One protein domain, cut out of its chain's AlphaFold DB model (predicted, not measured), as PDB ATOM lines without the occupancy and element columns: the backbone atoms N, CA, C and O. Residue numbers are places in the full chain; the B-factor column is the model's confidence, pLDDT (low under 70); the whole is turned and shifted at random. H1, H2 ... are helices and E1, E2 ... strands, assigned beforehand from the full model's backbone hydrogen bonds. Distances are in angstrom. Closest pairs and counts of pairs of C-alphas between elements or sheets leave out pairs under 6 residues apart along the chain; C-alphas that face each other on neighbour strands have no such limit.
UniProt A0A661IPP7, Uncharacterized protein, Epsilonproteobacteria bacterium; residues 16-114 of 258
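AT A GLANCE: This is residues 16 to 114 of the 258 residues of an uncharacterized protein of Epsilonproteobacteria bacterium (UniProt A0A661IPP7). A two-strand hairpin, E1 and E2, followed by the helix H1, makes one side of the domain, and a small three-strand sheet, E3, E4 and E5, makes the other, with the short helix H2 in the middle between them. The short helix H3 follows H2 at the sheet's side, and the long last stretch, residues 91 to 114, folds back from the sheet until residues 112 to 113 pair with residues 53 to 54. The printed part has 99 residues, with three named helices and five named strands in the order E1 E2 H1 H2 H3 E3 E4 E5; both sheets are antiparallel, and the larger runs E3, E4, E5. The class is mixed, helices and strands, though under half of the residues are in named elements. The whole is only just compact, close to loose, with a radius of gyration of the C-alphas of 14.9 A and spans of 39 by 39 by 23 A.

HOW THE PARTS SIT: E1, residues 16 to 20, and E2, residues 26 to 31, form an antiparallel hairpin at 161 degrees, with N 17 and O 29 2.9 A apart, within hydrogen-bond range. A tight link leads to H1, residues 33 to 42, which is apart from E1 and not on the sheet of E3, residues 72 to 74, E4, residues 77 to 82, and E5, residues 85 to 90. H2, residues 56 to 59, is on that sheet but only grazes it, with residues 56 to 58; its closest C-alphas to E5 are those of Gln 57 and Leu 86, 5.4 A apart. H3, residues 61 to 66, meets H2 only through their link and only grazes the sheet, with residues 61 to 65. E3, E4 and E5 form a meander, each strand the antiparallel neighbour of the one before: N 72 and O 79 are 2.9 A apart, and N 87 and O 80 are 2.8 A apart, both within hydrogen-bond range. Every O i to N i+4 pair is within range in H1 and 1 of 2 in H3, while H2 is too short for such a pair.

IN THESE COORDINATES: E1 begins at C-alpha 16, (16.478, 43.329, -6.937), and is 13.2 A long; E2 is 16.0 A long. H1 is 14.3 A long and ends at C-alpha 42, (-2.976, 33.721, 2.953). H2, H3 and E3 are short, E4 is 15.4 A long, and E5, 15.9 A long, ends at C-alpha 90, (9.625, 41.834, 20.381).

THE WHOLE: The C-alphas of Asp 23 and Asn 44, the two farthest apart, are 41.8 A apart. The printed part has no cut, and the link from H1 to H2, 13 residues, is long. Residues 64 to 70 and 93 to 99 have pLDDT under 70; the mean of the printed part is 80.5.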
ATOM      1  N   PHE A  16      15.722  42.265  -7.571       87.88
ATOM      2  CA  PHE A  16      16.478  43.329  -6.937       87.88
ATOM      3  C   PHE A  16      15.824  44.678  -7.182       87.88
ATOM      4  O   PHE A  16      15.362  44.974  -8.284       87.88
ATOM      5  N   TYR A  17      15.794  45.495  -6.140       89.12
ATOM      6  CA  TYR A  17      15.438  46.901  -6.212       89.12
ATOM      7  C   TYR A  17      16.571  47.715  -5.593       89.12
ATOM      8  O   TYR A  17      17.091  47.346  -4.542       89.12
ATOM      9  N   VAL A  18      16.973  48.801  -6.249       88.06
ATOM     10  CA  VAL A  18      18.091  49.633  -5.798       88.06
ATOM     11  C   VAL A  18      17.627  51.073  -5.687       88.06
ATOM     12  O   VAL A  18      17.151  51.655  -6.660       88.06
ATOM     13  N   LYS A  19      17.826  51.657  -4.506       86.31
ATOM     14  CA  LYS A  19      17.637  53.082  -4.248       86.31
ATOM     15  C   LYS A  19      18.995  53.752  -4.094       86.31
ATOM     16  O   LYS A  19      19.825  53.316  -3.298       86.31
ATOM     17  N   LYS A  20      19.220  54.832  -4.840       85.81
ATOM     18  CA  LYS A  20      20.395  55.688  -4.656       85.81
ATOM     19  C   LYS A  20      20.170  56.592  -3.439       85.81
ATOM     20  O   LYS A  20      19.142  57.262  -3.366       85.81
ATOM     21  N   LEU A  21      21.116  56.589  -2.509       81.19
ATOM     22  CA  LEU A  21      21.161  57.495  -1.363       81.19
ATOM     23  C   LEU A  21      22.119  58.665  -1.652       81.19
ATOM     24  O   LEU A  21      22.783  58.713  -2.694       81.19
ATOM     25  N   GLU A  22      22.174  59.619  -0.728       77.69
ATOM     26  CA  GLU A  22      23.180  60.685  -0.731       77.69
ATOM     27  C   GLU A  22      24.598  60.090  -0.542       77.69
ATOM     28  O   GLU A  22      24.761  58.936  -0.138       77.69
ATOM     29  N   ASP A  23      25.636  60.841  -0.922       77.25
ATOM     30  CA  ASP A  23      27.053  60.443  -0.800       77.25
ATOM     31  C   ASP A  23      27.477  59.166  -1.549       77.25
ATOM     32  O   ASP A  23      28.346  58.418  -1.106       77.25
ATOM     33  N   SER A  24      26.891  58.909  -2.724       77.12
ATOM     34  CA  SER A  24      27.216  57.739  -3.569       77.12
ATOM     35  C   SER A  24      26.971  56.381  -2.896       77.12
ATOM     36  O   SER A  24      27.517  55.364  -3.325       77.12
ATOM     37  N   LYS A  25      26.124  56.346  -1.863       82.12
ATOM     38  CA  LYS A  25      25.663  55.110  -1.229       82.12
ATOM     39  C   LYS A  25      24.437  54.560  -1.960       82.12
ATOM     40  O   LYS A  25      23.646  55.303  -2.542       82.12
ATOM     41  N   TYR A  26      24.269  53.242  -1.920       83.44
ATOM     42  CA  TYR A  26      23.137  52.545  -2.529       83.44
ATOM     43  C   TYR A  26      22.503  51.608  -1.510       83.44
ATOM     44  O   TYR A  26      23.208  50.896  -0.800       83.44
ATOM     45  N   LEU A  27      21.175  51.600  -1.468       85.44
ATOM     46  CA  LEU A  27      20.397  50.649  -0.691       85.44
ATOM     47  C   LEU A  27      19.814  49.606  -1.643       85.44
ATOM     48  O   LEU A  27      18.995  49.932  -2.507       85.44
ATOM     49  N   CYS A  28      20.269  48.364  -1.502       85.88
ATOM     50  CA  CYS A  28      19.892  47.249  -2.362       85.88
ATOM     51  C   CYS A  28      18.967  46.292  -1.611       85.88
ATOM     52  O   CYS A  28      19.316  45.781  -0.551       85.88
ATOM     53  N   PHE A  29      17.812  46.001  -2.199       87.81
ATOM     54  CA  PHE A  29      16.834  45.059  -1.675       87.81
ATOM     55  C   PHE A  29      16.774  43.832  -2.570       87.81
ATOM     56  O   PHE A  29      16.469  43.955  -3.754       87.81
ATOM     57  N   GLY A  30      17.015  42.652  -2.001       87.94
ATOM     58  CA  GLY A  30      16.659  41.375  -2.615       87.94
ATOM     59  C   GLY A  30      15.308  40.907  -2.079       87.94
ATOM     60  O   GLY A  30      15.147  40.764  -0.870       87.94
ATOM     61  N   TYR A  31      14.334  40.665  -2.955       87.75
ATOM     62  CA  TYR A  31      12.998  40.210  -2.561       87.75
ATOM     63  C   TYR A  31      12.517  39.033  -3.410       87.75
ATOM     64  O   TYR A  31      12.875  38.887  -4.577       87.75
ATOM     65  N   ASN A  32      11.681  38.179  -2.817       87.69
ATOM     66  CA  ASN A  32      11.093  37.024  -3.489       87.69
ATOM     67  C   ASN A  32       9.610  37.294  -3.770       87.69
ATOM     68  O   ASN A  32       8.780  37.249  -2.862       87.69
ATOM     69  N   GLU A  33       9.273  37.548  -5.035       86.19
ATOM     70  CA  GLU A  33       7.888  37.812  -5.448       86.19
ATOM     71  C   GLU A  33       6.929  36.669  -5.123       86.19
ATOM     72  O   GLU A  33       5.800  36.928  -4.722       86.19
ATOM     73  N   SER A  34       7.363  35.413  -5.264       84.44
ATOM     74  CA  SER A  34       6.514  34.254  -4.973       84.44
ATOM     75  C   SER A  34       6.103  34.230  -3.504       84.44
ATOM     76  O   SER A  34       4.924  34.065  -3.211       84.44
ATOM     77  N   LYS A  35       7.038  34.515  -2.586       87.06
ATOM     78  CA  LYS A  35       6.727  34.634  -1.152       87.06
ATOM     79  C   LYS A  35       5.732  35.759  -0.871       87.06
ATOM     80  O   LYS A  35       4.827  35.570  -0.066       87.06
ATOM     81  N   ILE A  36       5.867  36.907  -1.542       88.31
ATOM     82  CA  ILE A  36       4.913  38.013  -1.382       88.31
ATOM     83  C   ILE A  36       3.521  37.582  -1.865       88.31
ATOM     84  O   ILE A  36       2.541  37.761  -1.146       88.31
ATOM     85  N   LEU A  37       3.429  36.954  -3.041       86.44
ATOM     86  CA  LEU A  37       2.164  36.453  -3.586       86.44
ATOM     87  C   LEU A  37       1.493  35.419  -2.675       86.44
ATOM     88  O   LEU A  37       0.271  35.428  -2.544       86.44
ATOM     89  N   ASP A  38       2.264  34.539  -2.044       87.75
ATOM     90  CA  ASP A  38       1.720  33.517  -1.151       87.75
ATOM     91  C   ASP A  38       1.213  34.109   0.174       87.75
ATOM     92  O   ASP A  38       0.161  33.697   0.669       87.75
ATOM     93  N   ILE A  39       1.878  35.141   0.706       88.06
ATOM     94  CA  ILE A  39       1.369  35.904   1.857       88.06
ATOM     95  C   ILE A  39       0.050  36.597   1.496       88.06
ATOM     96  O   ILE A  39      -0.921  36.479   2.241       88.06
ATOM     97  N   LEU A  40      -0.035  37.248   0.331       87.94
ATOM     98  CA  LEU A  40      -1.268  37.913  -0.115       87.94
ATOM     99  C   LEU A  40      -2.446  36.938  -0.241       87.94
ATOM    100  O   LEU A  40      -3.553  37.250   0.200       87.94
ATOM    101  N   LYS A  41      -2.201  35.724  -0.756       86.50
ATOM    102  CA  LYS A  41      -3.208  34.649  -0.780       86.50
ATOM    103  C   LYS A  41      -3.639  34.230   0.624       86.50
ATOM    104  O   LYS A  41      -4.825  34.020   0.847       86.50
ATOM    105  N   THR A  42      -2.696  34.119   1.561       89.94
ATOM    106  CA  THR A  42      -2.976  33.721   2.953       89.94
ATOM    107  C   THR A  42      -3.886  34.733   3.649       89.94
ATOM    108  O   THR A  42      -4.781  34.349   4.397       89.94
ATOM    109  N   VAL A  43      -3.705  36.022   3.353       87.44
ATOM    110  CA  VAL A  43      -4.534  37.123   3.877       87.44
ATOM    111  C   VAL A  43      -5.811  37.336   3.034       87.44
ATOM    112  O   VAL A  43      -6.614  38.215   3.325       87.44
ATOM    113  N   ASN A  44      -6.049  36.505   2.011       89.00
ATOM    114  CA  ASN A  44      -7.191  36.586   1.094       89.00
ATOM    115  C   ASN A  44      -7.324  37.950   0.378       89.00
ATOM    116  O   ASN A  44      -8.429  38.435   0.130       89.00
ATOM    117  N   ILE A  45      -6.188  38.568   0.038       87.00
ATOM    118  CA  ILE A  45      -6.119  39.815  -0.730       87.00
ATOM    119  C   ILE A  45      -5.709  39.484  -2.165       87.00
ATOM    120  O   ILE A  45      -4.663  38.885  -2.418       87.00
ATOM    121  N   SER A  46      -6.527  39.898  -3.128       83.81
ATOM    122  CA  SER A  46      -6.203  39.762  -4.550       83.81
ATOM    123  C   SER A  46      -5.273  40.885  -5.019       83.81
ATOM    124  O   SER A  46      -5.391  42.024  -4.572       83.81
ATOM    125  N   LEU A  47      -4.384  40.600  -5.979       81.06
ATOM    126  CA  LEU A  47      -3.481  41.610  -6.556       81.06
ATOM    127  C   LEU A  47      -4.222  42.836  -7.107       81.06
ATOM    128  O   LEU A  47      -3.715  43.944  -7.014       81.06
ATOM    129  N   ASN A  48      -5.438  42.656  -7.628       81.38
ATOM    130  CA  ASN A  48      -6.245  43.748  -8.179       81.38
ATOM    131  C   ASN A  48      -6.730  44.742  -7.108       81.38
ATOM    132  O   ASN A  48      -7.113  45.858  -7.444       81.38
ATOM    133  N   GLN A  49      -6.748  44.336  -5.835       85.19
ATOM    134  CA  GLN A  49      -7.087  45.202  -4.700       85.19
ATOM    135  C   GLN A  49      -5.872  45.980  -4.184       85.19
ATOM    136  O   GLN A  49      -6.022  46.885  -3.366       85.19
ATOM    137  N   ILE A  50      -4.670  45.637  -4.650       86.38
ATOM    138  CA  ILE A  50      -3.426  46.261  -4.227       86.38
ATOM    139  C   ILE A  50      -3.038  47.283  -5.280       86.38
ATOM    140  O   ILE A  50      -2.799  46.948  -6.437       86.38
ATOM    141  N   LYS A  51      -2.959  48.545  -4.863       84.25
ATOM    142  CA  LYS A  51      -2.518  49.619  -5.749       84.25
ATOM    143  C   LYS A  51      -1.019  49.522  -6.033       84.25
ATOM    144  O   LYS A  51      -0.630  49.483  -7.190       84.25
ATOM    145  N   ASP A  52      -0.204  49.508  -4.979       87.62
ATOM    146  CA  ASP A  52       1.258  49.562  -5.040       87.62
ATOM    147  C   ASP A  52       1.860  48.845  -3.813       87.62
ATOM    148  O   ASP A  52       1.216  48.767  -2.763       87.62
ATOM    149  N   ILE A  53       3.085  48.320  -3.937       89.56
ATOM    150  CA  ILE A  53       3.815  47.630  -2.858       89.56
ATOM    151  C   ILE A  53       5.134  48.361  -2.597       89.56
ATOM    152  O   ILE A  53       5.865  48.683  -3.535       89.56
ATOM    153  N   TYR A  54       5.442  48.593  -1.321       91.06
ATOM    154  CA  TYR A  54       6.568  49.412  -0.866       91.06
ATOM    155  C   TYR A  54       7.436  48.671   0.154       91.06
ATOM    156  O   TYR A  54       6.971  47.760   0.839       91.06
ATOM    157  N   PHE A  55       8.695  49.092   0.288       90.56
ATOM    158  CA  PHE A  55       9.577  48.601   1.346       90.56
ATOM    159  C   PHE A  55       9.391  49.424   2.620       90.56
ATOM    160  O   PHE A  55       9.660  50.624   2.625       90.56
ATOM    161  N   GLY A  56       9.028  48.772   3.729       88.44
ATOM    162  CA  GLY A  56       8.901  49.442   5.033       88.44
ATOM    163  C   GLY A  56      10.175  50.184   5.461       88.44
ATOM    164  O   GLY A  56      10.084  51.279   6.003       88.44
ATOM    165  N   GLN A  57      11.351  49.642   5.119       88.69
ATOM    166  CA  GLN A  57      12.671  50.272   5.299       88.69
ATOM    167  C   GLN A  57      12.771  51.681   4.693       88.69
ATOM    168  O   GLN A  57      13.557  52.498   5.154       88.69
ATOM    169  N   ILE A  58      12.038  51.954   3.612       88.38
ATOM    170  CA  ILE A  58      12.047  53.260   2.951       88.38
ATOM    171  C   ILE A  58      10.944  54.143   3.529       88.38
ATOM    172  O   ILE A  58      11.192  55.296   3.874       88.38
ATOM    173  N   GLU A  59       9.731  53.605   3.638       87.00
ATOM    174  CA  GLU A  59       8.558  54.402   4.010       87.00
ATOM    175  C   GLU A  59       8.610  54.881   5.465       87.00
ATOM    176  O   GLU A  59       8.205  56.003   5.774       87.00
ATOM    177  N   LEU A  60       9.170  54.066   6.362       84.69
ATOM    178  CA  LEU A  60       9.207  54.367   7.793       84.69
ATOM    179  C   LEU A  60      10.421  55.209   8.217       84.69
ATOM    180  O   LEU A  60      10.443  55.707   9.338       84.69
ATOM    181  N   ASP A  61      11.422  55.394   7.349       80.69
ATOM    182  CA  ASP A  61      12.649  56.154   7.663       80.69
ATOM    183  C   ASP A  61      12.328  57.622   8.002       80.69
ATOM    184  O   ASP A  61      12.826  58.198   8.972       80.69
ATOM    185  N   SER A  62      11.399  58.217   7.249       73.38
ATOM    186  CA  SER A  62      10.967  59.606   7.452       73.38
ATOM    187  C   SER A  62      10.248  59.842   8.789       73.38
ATOM    188  O   SER A  62      10.366  60.920   9.378       73.38
ATOM    189  N   LEU A  63       9.537  58.833   9.301       71.38
ATOM    190  CA  LEU A  63       8.788  58.911  10.558       71.38
ATOM    191  C   LEU A  63       9.715  58.840  11.773       71.38
ATOM    192  O   LEU A  63       9.495  59.538  12.761       71.38
ATOM    193  N   VAL A  64      10.785  58.051  11.689       68.62
ATOM    194  CA  VAL A  64      11.749  57.892  12.788       68.62
ATOM    195  C   VAL A  64      12.708  59.074  12.881       68.62
ATOM    196  O   VAL A  64      13.054  59.491  13.977       68.62
ATOM    197  N   LYS A  65      13.083  59.699  11.761       64.88
ATOM    198  CA  LYS A  65      13.918  60.916  11.785       64.88
ATOM    199  C   LYS A  65      13.211  62.134  12.385       64.88
ATOM    200  O   LYS A  65      13.869  63.059  12.851       64.88
ATOM    201  N   THR A  66      11.881  62.156  12.344       59.00
ATOM    202  CA  THR A  66      11.059  63.294  12.788       59.00
ATOM    203  C   THR A  66      10.525  63.133  14.207       59.00
ATOM    204  O   THR A  66      10.139  64.121  14.830       59.00
ATOM    205  N   THR A  67      10.531  61.914  14.746       58.09
ATOM    206  CA  THR A  67      10.040  61.610  16.087       58.09
ATOM    207  C   THR A  67      11.194  61.125  16.961       58.09
ATOM    208  O   THR A  67      12.026  60.335  16.542       58.09
ATOM    209  N   THR A  68      11.252  61.533  18.229       56.47
ATOM    210  CA  THR A  68      12.215  60.985  19.211       56.47
ATOM    211  C   THR A  68      11.883  59.536  19.616       56.47
ATOM    212  O   THR A  68      12.339  59.033  20.646       56.47
ATOM    213  N   GLN A  69      11.042  58.861  18.832       61.03
ATOM    214  CA  GLN A  69      10.451  57.572  19.133       61.03
ATOM    215  C   GLN A  69      11.378  56.461  18.652       61.03
ATOM    216  O   GLN A  69      11.678  56.315  17.473       61.03
ATOM    217  N   THR A  70      11.816  55.631  19.592       65.31
ATOM    218  CA  THR A  70      12.740  54.526  19.308       65.31
ATOM    219  C   THR A  70      12.029  53.240  18.873       65.31
ATOM    220  O   THR A  70      12.691  52.263  18.529       65.31
ATOM    221  N   CYS A  71      10.695  53.219  18.903       75.25
ATOM    222  CA  CYS A  71       9.856  52.073  18.568       75.25
ATOM    223  C   CYS A  71       8.534  52.556  17.962       75.25
ATOM    224  O   CYS A  71       7.854  53.384  18.573       75.25
ATOM    225  N   MET A  72       8.179  52.001  16.802       80.50
ATOM    226  CA  MET A  72       6.875  52.143  16.155       80.50
ATOM    227  C   MET A  72       6.097  50.843  16.355       80.50
ATOM    228  O   MET A  72       6.534  49.784  15.896       80.50
ATOM    229  N   LYS A  73       4.967  50.903  17.057       80.06
ATOM    230  CA  LYS A  73       4.149  49.722  17.335       80.06
ATOM    231  C   LYS A  73       3.169  49.467  16.191       80.06
ATOM    232  O   LYS A  73       2.417  50.360  15.809       80.06
ATOM    233  N   VAL A  74       3.179  48.241  15.672       78.06
ATOM    234  CA  VAL A  74       2.205  47.721  14.702       78.06
ATOM    235  C   VAL A  74       1.670  46.418  15.282       78.06
ATOM    236  O   VAL A  74       2.423  45.457  15.431       78.06
ATOM    237  N   ASP A  75       0.399  46.386  15.672       77.56
ATOM    238  CA  ASP A  75      -0.208  45.253  16.382       77.56
ATOM    239  C   ASP A  75       0.641  44.775  17.586       77.56
ATOM    240  O   ASP A  75       0.835  45.513  18.556       77.56
ATOM    241  N   ASN A  76       1.169  43.544  17.517       77.81
ATOM    242  CA  ASN A  76       1.994  42.898  18.546       77.81
ATOM    243  C   ASN A  76       3.505  42.952  18.257       77.81
ATOM    244  O   ASN A  76       4.288  42.271  18.927       77.81
ATOM    245  N   ILE A  77       3.938  43.741  17.273       81.88
ATOM    246  CA  ILE A  77       5.349  43.883  16.910       81.88
ATOM    247  C   ILE A  77       5.814  45.333  17.067       81.88
ATOM    248  O   ILE A  77       5.051  46.282  16.896       81.88
ATOM    249  N   CYS A  78       7.091  45.500  17.410       84.25
ATOM    250  CA  CYS A  78       7.758  46.795  17.406       84.25
ATOM    251  C   CYS A  78       8.730  46.847  16.228       84.25
ATOM    252  O   CYS A  78       9.532  45.933  16.037       84.25
ATOM    253  N   LEU A  79       8.676  47.928  15.458       85.75
ATOM    254  CA  LEU A  79       9.623  48.225  14.394       85.75
ATOM    255  C   LEU A  79      10.554  49.351  14.852       85.75
ATOM    256  O   LEU A  79      10.100  50.369  15.379       85.75
ATOM    257  N   SER A  80      11.859  49.168  14.678       83.00
ATOM    258  CA  SER A  80      12.889  50.127  15.096       83.00
ATOM    259  C   SER A  80      14.036  50.134  14.096       83.00
ATOM    260  O   SER A  80      14.280  49.116  13.454       83.00
ATOM    261  N   TYR A  81      14.747  51.253  13.971       83.69
ATOM    262  CA  TYR A  81      15.981  51.305  13.190       83.69
ATOM    263  C   TYR A  81      17.184  51.054  14.101       83.69
ATOM    264  O   TYR A  81      17.352  51.736  15.113       83.69
ATOM    265  N   ILE A  82      18.014  50.081  13.736       80.25
ATOM    266  CA  ILE A  82      19.335  49.834  14.323       80.25
ATOM    267  C   ILE A  82      20.335  49.931  13.175       80.25
ATOM    268  O   ILE A  82      20.162  49.241  12.173       80.25
ATOM    269  N   ASP A  83      21.332  50.807  13.302       79.50
ATOM    270  CA  ASP A  83      22.347  51.058  12.268       79.50
ATOM    271  C   ASP A  83      21.737  51.310  10.875       79.50
ATOM    272  O   ASP A  83      22.115  50.695   9.881       79.50
ATOM    273  N   ASP A  84      20.734  52.194  10.823       78.00
ATOM    274  CA  ASP A  84      19.963  52.545   9.622       78.00
ATOM    275  C   ASP A  84      19.191  51.378   8.972       78.00
ATOM    276  O   ASP A  84      18.654  51.528   7.874       78.00
ATOM    277  N   ILE A  85      19.045  50.234   9.647       82.56
ATOM    278  CA  ILE A  85      18.259  49.081   9.188       82.56
ATOM    279  C   ILE A  85      17.012  48.914  10.057       82.56
ATOM    280  O   ILE A  85      17.081  48.850  11.283       82.56
ATOM    281  N   LEU A  86      15.859  48.801   9.408       87.12
ATOM    282  CA  LEU A  86      14.580  48.507  10.024       87.12
ATOM    283  C   LEU A  86      14.564  47.053  10.491       87.12
ATOM    284  O   LEU A  86      14.560  46.117   9.691       87.12
ATOM    285  N   VAL A  87      14.499  46.874  11.801       84.88
ATOM    286  CA  VAL A  87      14.433  45.576  12.453       84.88
ATOM    287  C   VAL A  87      13.122  45.414  13.203       84.88
ATOM    288  O   VAL A  87      12.568  46.352  13.784       84.88
ATOM    289  N   GLN A  88      12.634  44.180  13.207       86.25
ATOM    290  CA  GLN A  88      11.511  43.771  14.032       86.25
ATOM    291  C   GLN A  88      12.027  43.345  15.406       86.25
ATOM    292  O   GLN A  88      12.879  42.463  15.514       86.25
ATOM    293  N   ILE A  89      11.490  43.953  16.459       81.38
ATOM    294  CA  ILE A  89      11.855  43.684  17.849       81.38
ATOM    295  C   ILE A  89      10.600  43.222  18.606       81.38
ATOM    296  O   ILE A  89       9.525  43.811  18.446       81.38
ATOM    297  N   PRO A  90      10.696  42.186  19.455       80.44
ATOM    298  CA  PRO A  90       9.625  41.834  20.381       80.44
ATOM    299  C   PRO A  90       9.267  43.000  21.316       80.44
ATOM    300  O   PRO A  90      10.147  43.598  21.937       80.44
ATOM    301  N   ILE A  91       7.969  43.292  21.473       74.88
ATOM    302  CA  ILE A  91       7.475  44.386  22.337       74.88
ATOM    303  C   ILE A  91       7.921  44.212  23.799       74.88
ATOM    304  O   ILE A  91       8.157  45.196  24.495       74.88
ATOM    305  N   THR A  92       8.110  42.970  24.254       74.94
ATOM    306  CA  THR A  92       8.545  42.634  25.620       74.94
ATOM    307  C   THR A  92       9.904  43.217  26.009       74.94
ATOM    308  O   THR A  92      10.202  43.309  27.196       74.94
ATOM    309  N   LEU A  93      10.730  43.617  25.036       69.94
ATOM    310  CA  LEU A  93      12.087  44.116  25.261       69.94
ATOM    311  C   LEU A  93      12.175  45.650  25.385       69.94
ATOM    312  O   LEU A  93      13.278  46.173  25.540       69.94
ATOM    313  N   ARG A  94      11.063  46.395  25.294       66.06
ATOM    314  CA  ARG A  94      11.074  47.872  25.271       66.06
ATOM    315  C   ARG A  94      10.185  48.483  26.356       66.06
ATOM    316  O   ARG A  94       9.064  48.047  26.595       66.06
ATOM    317  N   VAL A  95      10.694  49.552  26.972       54.09
ATOM    318  CA  VAL A  95       9.979  50.398  27.938       54.09
ATOM    319  C   VAL A  95       9.494  51.642  27.189       54.09
ATOM    320  O   VAL A  95      10.301  52.294  26.532       54.09
ATOM    321  N   ASN A  96       8.199  51.962  27.314       57.31
ATOM    322  CA  ASN A  96       7.451  53.037  26.634       57.31
ATOM    323  C   ASN A  96       6.817  52.625  25.281       57.31
ATOM    324  O   ASN A  96       7.448  52.663  24.229       57.31
ATOM    325  N   ILE A  97       5.547  52.199  25.342       60.34
ATOM    326  CA  ILE A  97       4.807  51.491  24.271       60.34
ATOM    327  C   ILE A  97       3.781  52.413  23.567       60.34
ATOM    328  O   ILE A  97       3.118  52.003  22.618       60.34
ATOM    329  N   ASN A  98       3.659  53.678  23.981       59.50
ATOM    330  CA  ASN A  98       2.590  54.586  23.533       59.50
ATOM    331  C   ASN A  98       2.869  55.266  22.176       59.50
ATOM    332  O   ASN A  98       2.634  56.462  22.024       59.50
ATOM    333  N   ASN A  99       3.364  54.508  21.194       69.00
ATOM    334  CA  ASN A  99       3.678  54.989  19.845       69.00
ATOM    335  C   ASN A  99       3.057  54.056  18.792       69.00
ATOM    336  O   ASN A  99       3.773  53.400  18.027       69.00
ATOM    337  N   ASP A 100       1.728  53.940  18.793       76.00
ATOM    338  CA  ASP A 100       1.020  53.197  17.748       76.00
ATOM    339  C   ASP A 100       1.230  53.892  16.394       76.00
ATOM    340  O   ASP A 100       1.003  55.097  16.242       76.00
ATOM    341  N   LEU A 101       1.704  53.130  15.408       76.88
ATOM    342  CA  LEU A 101       1.931  53.632  14.062       76.88
ATOM    343  C   LEU A 101       0.582  53.853  13.377       76.88
ATOM    344  O   LEU A 101      -0.125  52.900  13.051       76.88
ATOM    345  N   ASN A 102       0.247  55.111  13.102       76.50
ATOM    346  CA  ASN A 102      -0.898  55.425  12.259       76.50
ATOM    347  C   ASN A 102      -0.515  55.265  10.779       76.50
ATOM    348  O   ASN A 102       0.137  56.134  10.198       76.50
ATOM    349  N   ILE A 103      -0.930  54.142  10.188       75.75
ATOM    350  CA  ILE A 103      -0.632  53.771   8.798       75.75
ATOM    351  C   ILE A 103      -1.354  54.692   7.796       75.75
ATOM    352  O   ILE A 103      -0.813  54.965   6.725       75.75
ATOM    353  N   ASP A 104      -2.520  55.236   8.155       76.56
ATOM    354  CA  ASP A 104      -3.359  56.030   7.244       76.56
ATOM    355  C   ASP A 104      -2.721  57.373   6.860       76.56
ATOM    356  O   ASP A 104      -2.996  57.925   5.795       76.56
ATOM    357  N   ASN A 105      -1.828  57.888   7.709       75.06
ATOM    358  CA  ASN A 105      -1.177  59.184   7.523       75.06
ATOM    359  C   ASN A 105       0.232  59.082   6.918       75.06
ATOM    360  O   ASN A 105       0.937  60.091   6.818       75.06
ATOM    361  N   ILE A 106       0.669  57.885   6.519       80.88
ATOM    362  CA  ILE A 106       2.007  57.691   5.959       80.88
ATOM    363  C   ILE A 106       2.044  58.224   4.526       80.88
ATOM    364  O   ILE A 106       1.343  57.754   3.629       80.88
ATOM    365  N   LYS A 107       2.918  59.206   4.286       81.69
ATOM    366  CA  LYS A 107       3.187  59.712   2.942       81.69
ATOM    367  C   LYS A 107       4.106  58.742   2.204       81.69
ATOM    368  O   LYS A 107       5.317  58.783   2.385       81.69
ATOM    369  N   LEU A 108       3.509  57.925   1.344       86.44
ATOM    370  CA  LEU A 108       4.236  56.934   0.557       86.44
ATOM    371  C   LEU A 108       5.176  57.587  -0.468       86.44
ATOM    372  O   LEU A 108       4.837  58.584  -1.118       86.44
ATOM    373  N   SER A 109       6.362  57.009  -0.613       86.69
ATOM    374  CA  SER A 109       7.394  57.453  -1.537       86.69
ATOM    375  C   SER A 109       7.080  57.052  -2.988       86.69
ATOM    376  O   SER A 109       6.044  56.467  -3.311       86.69
ATOM    377  N   LYS A 110       7.982  57.395  -3.914       85.81
ATOM    378  CA  LYS A 110       7.923  56.899  -5.301       85.81
ATOM    379  C   LYS A 110       8.564  55.513  -5.448       85.81
ATOM    380  O   LYS A 110       8.451  54.911  -6.516       85.81
ATOM    381  N   ASP A 111       9.227  55.025  -4.402       87.56
ATOM    382  CA  ASP A 111      10.076  53.839  -4.416       87.56
ATOM    383  C   ASP A 111       9.234  52.575  -4.198       87.56
ATOM    384  O   ASP A 111       9.202  51.978  -3.123       87.56
ATOM    385  N   LYS A 112       8.515  52.183  -5.252       88.50
ATOM    386  CA  LYS A 112       7.628  51.016  -5.265       88.50
ATOM    387  C   LYS A 112       8.160  49.865  -6.105       88.50
ATOM    388  O   LYS A 112       8.917  50.067  -7.058       88.50
ATOM    389  N   ILE A 113       7.686  48.662  -5.794       88.88
ATOM    390  CA  ILE A 113       7.908  47.457  -6.597       88.88
ATOM    391  C   ILE A 113       6.629  47.033  -7.314       88.88
ATOM    392  O   ILE A 113       5.520  47.190  -6.805       88.88
ATOM    393  N   TYR A 114       6.803  46.462  -8.505       81.81
ATOM    394  CA  TYR A 114       5.715  45.905  -9.299       81.81
ATOM    395  C   TYR A 114       5.780  44.385  -9.242       81.81
ATOM    396  O   TYR A 114       6.792  43.802  -9.621       81.81
TER     397      TYR A 114